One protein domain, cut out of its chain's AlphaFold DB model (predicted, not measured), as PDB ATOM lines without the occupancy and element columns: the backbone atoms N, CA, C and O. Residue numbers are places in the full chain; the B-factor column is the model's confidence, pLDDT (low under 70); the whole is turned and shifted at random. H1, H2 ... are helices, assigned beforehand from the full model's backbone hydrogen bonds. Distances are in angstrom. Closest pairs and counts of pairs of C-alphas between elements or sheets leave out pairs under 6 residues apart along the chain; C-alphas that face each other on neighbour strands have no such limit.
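What this domain is: This is residues 269 to 324 of the 331 residues of an uncharacterized protein of Ustilago hordei (strain Uh4875-4) (UniProt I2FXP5). Two long helices, H1 and then H2, meet near their ends as an open V, with the tight link between them at the point. The rest of each helix stands free, and the space between the two arms is empty. The printed part has 56 residues with two named helices and no named strand, and its class is all helix. It is extended, with a radius of gyration of the C-alphas of 17.5 A, and flat, spanning 42 by 39 by 6 A.

How they stand to each other: H1, residues 270 to 294, and H2, residues 297 to 320, are close but not clearly touching. Their closest C-alphas, those of Asn 292 and Lys 300, are 7.8 A apart. They run opposite ways at a steep tilt of 54 degrees. In both helices every O i to N i+4 pair is within hydrogen-bond range.

Where its parts are: H1 begins at C-alpha 270 (-54.889, 27.341, 37.974) and is 35.8 A long from first to last C-alpha. H2 is 35.1 A long and ends at C-alpha 320 (-40.694, 60.657, 54.046).

The domain as a whole: The two C-alphas farthest apart, those of Asp 269 and Glu 298, are 45.3 A apart. The printed part has no cut. The pLDDT is under 70 at residues 269 to 285, 288 and 320 to 324.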
ATOM      1  N   ASP A 269     -56.446  27.915  33.559       65.81
ATOM      2  CA  ASP A 269     -56.534  26.847  34.546       65.81
ATOM      3  C   ASP A 269     -55.421  27.032  35.592       65.81
ATOM      4  O   ASP A 269     -54.266  27.320  35.246       65.81
ATOM      5  N   GLU A 270     -55.772  26.948  36.874       61.38
ATOM      6  CA  GLU A 270     -54.889  27.341  37.974       61.38
ATOM      7  C   GLU A 270     -53.591  26.515  37.964       61.38
ATOM      8  O   GLU A 270     -52.517  27.024  38.304       61.38
ATOM      9  N   GLU A 271     -53.664  25.270  37.484       61.22
ATOM     10  CA  GLU A 271     -52.506  24.401  37.262       61.22
ATOM     11  C   GLU A 271     -51.601  24.885  36.126       61.22
ATOM     12  O   GLU A 271     -50.379  24.914  36.280       61.22
ATOM     13  N   VAL A 272     -52.169  25.343  35.008       64.69
ATOM     14  CA  VAL A 272     -51.408  25.858  33.858       64.69
ATOM     15  C   VAL A 272     -50.736  27.189  34.208       64.69
ATOM     16  O   VAL A 272     -49.582  27.425  33.840       64.69
ATOM     17  N   ALA A 273     -51.418  28.046  34.975       62.34
ATOM     18  CA  ALA A 273     -50.839  29.281  35.495       62.34
ATOM     19  C   ALA A 273     -49.691  29.007  36.484       62.34
ATOM     20  O   ALA A 273     -48.639  29.645  36.386       62.34
ATOM     21  N   LYS A 274     -49.856  28.042  37.403       60.69
ATOM     22  CA  LYS A 274     -48.798  27.620  38.338       60.69
ATOM     23  C   LYS A 274     -47.605  27.014  37.598       60.69
ATOM     24  O   LYS A 274     -46.480  27.435  37.857       60.69
ATOM     25  N   ALA A 275     -47.831  26.118  36.635       62.03
ATOM     26  CA  ALA A 275     -46.772  25.493  35.843       62.03
ATOM     27  C   ALA A 275     -45.960  26.527  35.044       62.03
ATOM     28  O   ALA A 275     -44.733  26.552  35.138       62.03
ATOM     29  N   MET A 276     -46.626  27.459  34.349       57.62
ATOM     30  CA  MET A 276     -45.939  28.551  33.643       57.62
ATOM     31  C   MET A 276     -45.185  29.489  34.590       57.62
ATOM     32  O   MET A 276     -44.130  30.010  34.227       57.62
ATOM     33  N   CYS A 277     -45.708  29.738  35.794       58.84
ATOM     34  CA  CYS A 277     -45.036  30.583  36.777       58.84
ATOM     35  C   CYS A 277     -43.766  29.906  37.318       58.84
ATOM     36  O   CYS A 277     -42.719  30.546  37.384       58.84
ATOM     37  N   VAL A 278     -43.824  28.605  37.621       63.62
ATOM     38  CA  VAL A 278     -42.667  27.815  38.070       63.62
ATOM     39  C   VAL A 278     -41.611  27.707  36.969       63.62
ATOM     40  O   VAL A 278     -40.436  27.949  37.237       63.62
ATOM     41  N   GLU A 279     -42.003  27.426  35.726       61.06
ATOM     42  CA  GLU A 279     -41.063  27.288  34.609       61.06
ATOM     43  C   GLU A 279     -40.385  28.622  34.251       61.06
ATOM     44  O   GLU A 279     -39.170  28.675  34.041       61.06
ATOM     45  N   ASN A 280     -41.140  29.728  34.246       59.38
ATOM     46  CA  ASN A 280     -40.570  31.060  34.030       59.38
ATOM     47  C   ASN A 280     -39.677  31.501  35.191       59.38
ATOM     48  O   ASN A 280     -38.648  32.130  34.951       59.38
ATOM     49  N   ASN A 281     -40.026  31.152  36.432       64.88
ATOM     50  CA  ASN A 281     -39.161  31.404  37.581       64.88
ATOM     51  C   ASN A 281     -37.876  30.572  37.494       64.88
ATOM     52  O   ASN A 281     -36.804  31.118  37.733       64.88
ATOM     53  N   GLY A 282     -37.951  29.307  37.069       64.50
ATOM     54  CA  GLY A 282     -36.783  28.456  36.830       64.50
ATOM     55  C   GLY A 282     -35.838  29.045  35.782       64.50
ATOM     56  O   GLY A 282     -34.660  29.248  36.063       64.50
ATOM     57  N   LYS A 283     -36.368  29.433  34.614       66.50
ATOM     58  CA  LYS A 283     -35.592  30.075  33.536       66.50
ATOM     59  C   LYS A 283     -35.010  31.432  33.950       66.50
ATOM     60  O   LYS A 283     -33.875  31.749  33.597       66.50
ATOM     61  N   ASN A 284     -35.747  32.228  34.728       66.12
ATOM     62  CA  ASN A 284     -35.234  33.491  35.269       66.12
ATOM     63  C   ASN A 284     -34.128  33.274  36.304       66.12
ATOM     64  O   ASN A 284     -33.148  34.022  36.311       66.12
ATOM     65  N   MET A 285     -34.266  32.266  37.167       66.69
ATOM     66  CA  MET A 285     -33.242  31.910  38.148       66.69
ATOM     67  C   MET A 285     -31.983  31.404  37.449       66.69
ATOM     68  O   MET A 285     -30.890  31.870  37.758       66.69
ATOM     69  N   GLU A 286     -32.124  30.542  36.443       71.50
ATOM     70  CA  GLU A 286     -31.010  30.061  35.624       71.50
ATOM     71  C   GLU A 286     -30.287  31.222  34.924       71.50
ATOM     72  O   GLU A 286     -29.069  31.361  35.043       71.50
ATOM     73  N   HIS A 287     -31.033  32.138  34.299       72.25
ATOM     74  CA  HIS A 287     -30.463  33.341  33.694       72.25
ATOM     75  C   HIS A 287     -29.760  34.240  34.730       72.25
ATOM     76  O   HIS A 287     -28.699  34.799  34.450       72.25
ATOM     77  N   CYS A 288     -30.302  34.360  35.947       69.00
ATOM     78  CA  CYS A 288     -29.677  35.100  37.046       69.00
ATOM     79  C   CYS A 288     -28.360  34.450  37.497       69.00
ATOM     80  O   CYS A 288     -27.366  35.152  37.707       69.00
ATOM     81  N   HIS A 289     -28.316  33.120  37.601       73.50
ATOM     82  CA  HIS A 289     -27.107  32.382  37.959       73.50
ATOM     83  C   HIS A 289     -26.028  32.501  36.885       73.50
ATOM     84  O   HIS A 289     -24.887  32.819  37.218       73.50
ATOM     85  N   VAL A 290     -26.385  32.341  35.608       79.81
ATOM     86  CA  VAL A 290     -25.457  32.510  34.479       79.81
ATOM     87  C   VAL A 290     -24.921  33.941  34.427       79.81
ATOM     88  O   VAL A 290     -23.710  34.146  34.334       79.81
ATOM     89  N   TRP A 291     -25.794  34.940  34.574       75.75
ATOM     90  CA  TRP A 291     -25.390  36.345  34.615       75.75
ATOM     91  C   TRP A 291     -24.426  36.624  35.777       75.75
ATOM     92  O   TRP A 291     -23.353  37.191  35.576       75.75
ATOM     93  N   ASN A 292     -24.754  36.175  36.993       72.25
ATOM     94  CA  ASN A 292     -23.903  36.370  38.169       72.25
ATOM     95  C   ASN A 292     -22.580  35.581  38.090       72.25
ATOM     96  O   ASN A 292     -21.576  36.026  38.649       72.25
ATOM     97  N   ALA A 293     -22.554  34.434  37.406       79.06
ATOM     98  CA  ALA A 293     -21.336  33.668  37.148       79.06
ATOM     99  C   ALA A 293     -20.433  34.358  36.111       79.06
ATOM    100  O   ALA A 293     -19.216  34.342  36.267       79.06
ATOM    101  N   SER A 294     -21.026  35.013  35.104       84.00
ATOM    102  CA  SER A 294     -20.303  35.747  34.055       84.00
ATOM    103  C   SER A 294     -19.666  37.058  34.528       84.00
ATOM    104  O   SER A 294     -18.734  37.545  33.894       84.00
ATOM    105  N   MET A 295     -20.137  37.614  35.649       86.06
ATOM    106  CA  MET A 295     -19.603  38.858  36.198       86.06
ATOM    107  C   MET A 295     -18.251  38.648  36.881       86.06
ATOM    108  O   MET A 295     -18.095  37.782  37.756       86.06
ATOM    109  N   ASN A 296     -17.299  39.521  36.556       91.12
ATOM    110  CA  ASN A 296     -16.012  39.568  37.246       91.12
ATOM    111  C   ASN A 296     -16.154  40.173  38.667       91.12
ATOM    112  O   ASN A 296     -17.213  40.677  39.053       91.12
ATOM    113  N   MET A 297     -15.102  40.085  39.492       86.81
ATOM    114  CA  MET A 297     -15.150  40.558  40.888       86.81
ATOM    115  C   MET A 297     -15.432  42.063  41.004       86.81
ATOM    116  O   MET A 297     -16.184  42.481  41.882       86.81
ATOM    117  N   GLU A 298     -14.878  42.871  40.105       90.56
ATOM    118  CA  GLU A 298     -15.059  44.324  40.104       90.56
ATOM    119  C   GLU A 298     -16.511  44.704  39.780       90.56
ATOM    120  O   GLU A 298     -17.141  45.480  40.499       90.56
ATOM    121  N   GLU A 299     -17.100  44.061  38.773       89.56
ATOM    122  CA  GLU A 299     -18.508  44.205  38.415       89.56
ATOM    123  C   GLU A 299     -19.427  43.762  39.559       89.56
ATOM    124  O   GLU A 299     -20.439  44.417  39.830       89.56
ATOM    125  N   LYS A 300     -19.085  42.674  40.265       87.44
ATOM    126  CA  LYS A 300     -19.846  42.196  41.434       87.44
ATOM    127  C   LYS A 300     -19.849  43.230  42.555       87.44
ATOM    128  O   LYS A 300     -20.908  43.494  43.128       87.44
ATOM    129  N   MET A 301     -18.702  43.842  42.840       90.81
ATOM    130  CA  MET A 301     -18.591  44.903  43.845       90.81
ATOM    131  C   MET A 301     -19.343  46.168  43.417       90.81
ATOM    132  O   MET A 301     -20.082  46.743  44.217       90.81
ATOM    133  N   ALA A 302     -19.254  46.556  42.142       91.50
ATOM    134  CA  ALA A 302     -19.987  47.698  41.600       91.50
ATOM    135  C   ALA A 302     -21.511  47.499  41.666       91.50
ATOM    136  O   ALA A 302     -22.242  48.423  42.027       91.50
ATOM    137  N   LYS A 303     -22.004  46.290  41.362       91.44
ATOM    138  CA  LYS A 303     -23.427  45.940  41.487       91.44
ATOM    139  C   LYS A 303     -23.886  46.001  42.943       91.44
ATOM    140  O   LYS A 303     -24.860  46.687  43.226       91.44
ATOM    141  N   ARG A 304     -23.141  45.387  43.872       89.75
ATOM    142  CA  ARG A 304     -23.444  45.449  45.315       89.75
ATOM    143  C   ARG A 304     -23.483  46.881  45.845       89.75
ATOM    144  O   ARG A 304     -24.381  47.212  46.607       89.75
ATOM    145  N   SER A 305     -22.551  47.731  45.416       91.31
ATOM    146  CA  SER A 305     -22.525  49.146  45.804       91.31
ATOM    147  C   SER A 305     -23.762  49.901  45.299       91.31
ATOM    148  O   SER A 305     -24.411  50.613  46.064       91.31
ATOM    149  N   LYS A 306     -24.164  49.679  44.038       91.69
ATOM    150  CA  LYS A 306     -25.391  50.265  43.469       91.69
ATOM    151  C   LYS A 306     -26.655  49.776  44.174       91.69
ATOM    152  O   LYS A 306     -27.548  50.579  44.430       91.69
ATOM    153  N   ASP A 307     -26.731  48.487  44.481       90.69
ATOM    154  CA  ASP A 307     -27.889  47.905  45.162       90.69
ATOM    155  C   ASP A 307     -27.980  48.411  46.612       90.69
ATOM    156  O   ASP A 307     -29.063  48.777  47.065       90.69
ATOM    157  N   ALA A 308     -26.846  48.555  47.307       90.75
ATOM    158  CA  ALA A 308     -26.789  49.164  48.635       90.75
ATOM    159  C   ALA A 308     -27.199  50.646  48.620       90.75
ATOM    160  O   ALA A 308     -27.921  51.092  49.510       90.75
ATOM    161  N   ALA A 309     -26.779  51.409  47.605       92.31
ATOM    162  CA  ALA A 309     -27.198  52.800  47.438       92.31
ATOM    163  C   ALA A 309     -28.713  52.912  47.210       92.31
ATOM    164  O   ALA A 309     -29.375  53.703  47.878       92.31
ATOM    165  N   LYS A 310     -29.282  52.063  46.344       91.69
ATOM    166  CA  LYS A 310     -30.735  52.009  46.119       91.69
ATOM    167  C   LYS A 310     -31.513  51.616  47.369       91.69
ATOM    168  O   LYS A 310     -32.566  52.189  47.617       91.69
ATOM    169  N   ALA A 311     -31.013  50.660  48.151       89.06
ATOM    170  CA  ALA A 311     -31.658  50.254  49.398       89.06
ATOM    171  C   ALA A 311     -31.698  51.407  50.413       89.06
ATOM    172  O   ALA A 311     -32.721  51.619  51.056       89.06
ATOM    173  N   ARG A 312     -30.620  52.199  50.507       88.62
ATOM    174  CA  ARG A 312     -30.591  53.415  51.337       88.62
ATOM    175  C   ARG A 312     -31.589  54.464  50.846       88.62
ATOM    176  O   ARG A 312     -32.359  54.968  51.649       88.62
ATOM    177  N   GLU A 313     -31.634  54.718  49.541       89.06
ATOM    178  CA  GLU A 313     -32.585  55.661  48.926       89.06
ATOM    179  C   GLU A 313     -34.051  55.215  49.095       89.06
ATOM    180  O   GLU A 313     -34.961  56.033  49.203       89.06
ATOM    181  N   GLN A 314     -34.320  53.908  49.085       86.19
ATOM    182  CA  GLN A 314     -35.654  53.377  49.374       86.19
ATOM    183  C   GLN A 314     -36.017  53.541  50.847       86.19
ATOM    184  O   GLN A 314     -37.128  53.962  51.140       86.19
ATOM    185  N   LEU A 315     -35.086  53.254  51.759       84.25
ATOM    186  CA  LEU A 315     -35.306  53.440  53.191       84.25
ATOM    187  C   LEU A 315     -35.562  54.912  53.541       84.25
ATOM    188  O   LEU A 315     -36.392  55.200  54.391       84.25
ATOM    189  N   GLU A 316     -34.866  55.837  52.882       83.50
ATOM    190  CA  GLU A 316     -35.070  57.277  53.054       83.50
ATOM    191  C   GLU A 316     -36.451  57.712  52.553       83.50
ATOM    192  O   GLU A 316     -37.183  58.362  53.288       83.50
ATOM    193  N   ARG A 317     -36.884  57.223  51.383       81.75
ATOM    194  CA  ARG A 317     -38.244  57.477  50.879       81.75
ATOM    195  C   ARG A 317     -39.352  56.964  51.796       81.75
ATOM    196  O   ARG A 317     -40.370  57.624  51.916       81.75
ATOM    197  N   VAL A 318     -39.153  55.819  52.449       79.56
ATOM    198  CA  VAL A 318     -40.132  55.279  53.409       79.56
ATOM    199  C   VAL A 318     -40.235  56.153  54.666       79.56
ATOM    200  O   VAL A 318     -41.296  56.216  55.270       79.56
ATOM    201  N   LYS A 319     -39.169  56.871  55.051       70.81
ATOM    202  CA  LYS A 319     -39.215  57.827  56.175       70.81
ATOM    203  C   LYS A 319     -39.952  59.125  55.837       70.81
ATOM    204  O   LYS A 319     -40.422  59.809  56.748       70.81
ATOM    205  N   ASP A 320     -40.011  59.466  54.553       67.38
ATOM    206  CA  ASP A 320     -40.694  60.657  54.046       67.38
ATOM    207  C   ASP A 320     -42.172  60.396  53.704       67.38
ATOM    208  O   ASP A 320     -42.924  61.352  53.501       67.38
ATOM    209  N   ASP A 321     -42.609  59.130  53.673       68.06
ATOM    210  CA  ASP A 321     -44.028  58.780  53.586       68.06
ATOM    211  C   ASP A 321     -44.717  59.143  54.912       68.06
ATOM    212  O   ASP A 321     -44.534  58.504  55.949       68.06
ATOM    213  N   LEU A 322     -45.513  60.215  54.860       59.00
ATOM    214  CA  LEU A 322     -46.259  60.784  55.988       59.00
ATOM    215  C   LEU A 322     -47.188  59.767  56.673       59.00
ATOM    216  O   LEU A 322     -47.386  59.856  57.881       59.00
ATOM    217  N   ASP A 323     -47.665  58.762  55.937       58.25
ATOM    218  CA  ASP A 323     -48.527  57.697  56.462       58.25
ATOM    219  C   ASP A 323     -47.813  56.820  57.513       58.25
ATOM    220  O   ASP A 323     -48.467  56.246  58.377       58.25
ATOM    221  N   PHE A 324     -46.473  56.740  57.498       53.66
ATOM    222  CA  PHE A 324     -45.705  56.002  58.513       53.66
ATOM    223  C   PHE A 324     -45.497  56.806  59.810       53.66
ATOM    224  O   PHE A 324     -45.157  56.227  60.839       53.66
TER     225      PHE A 324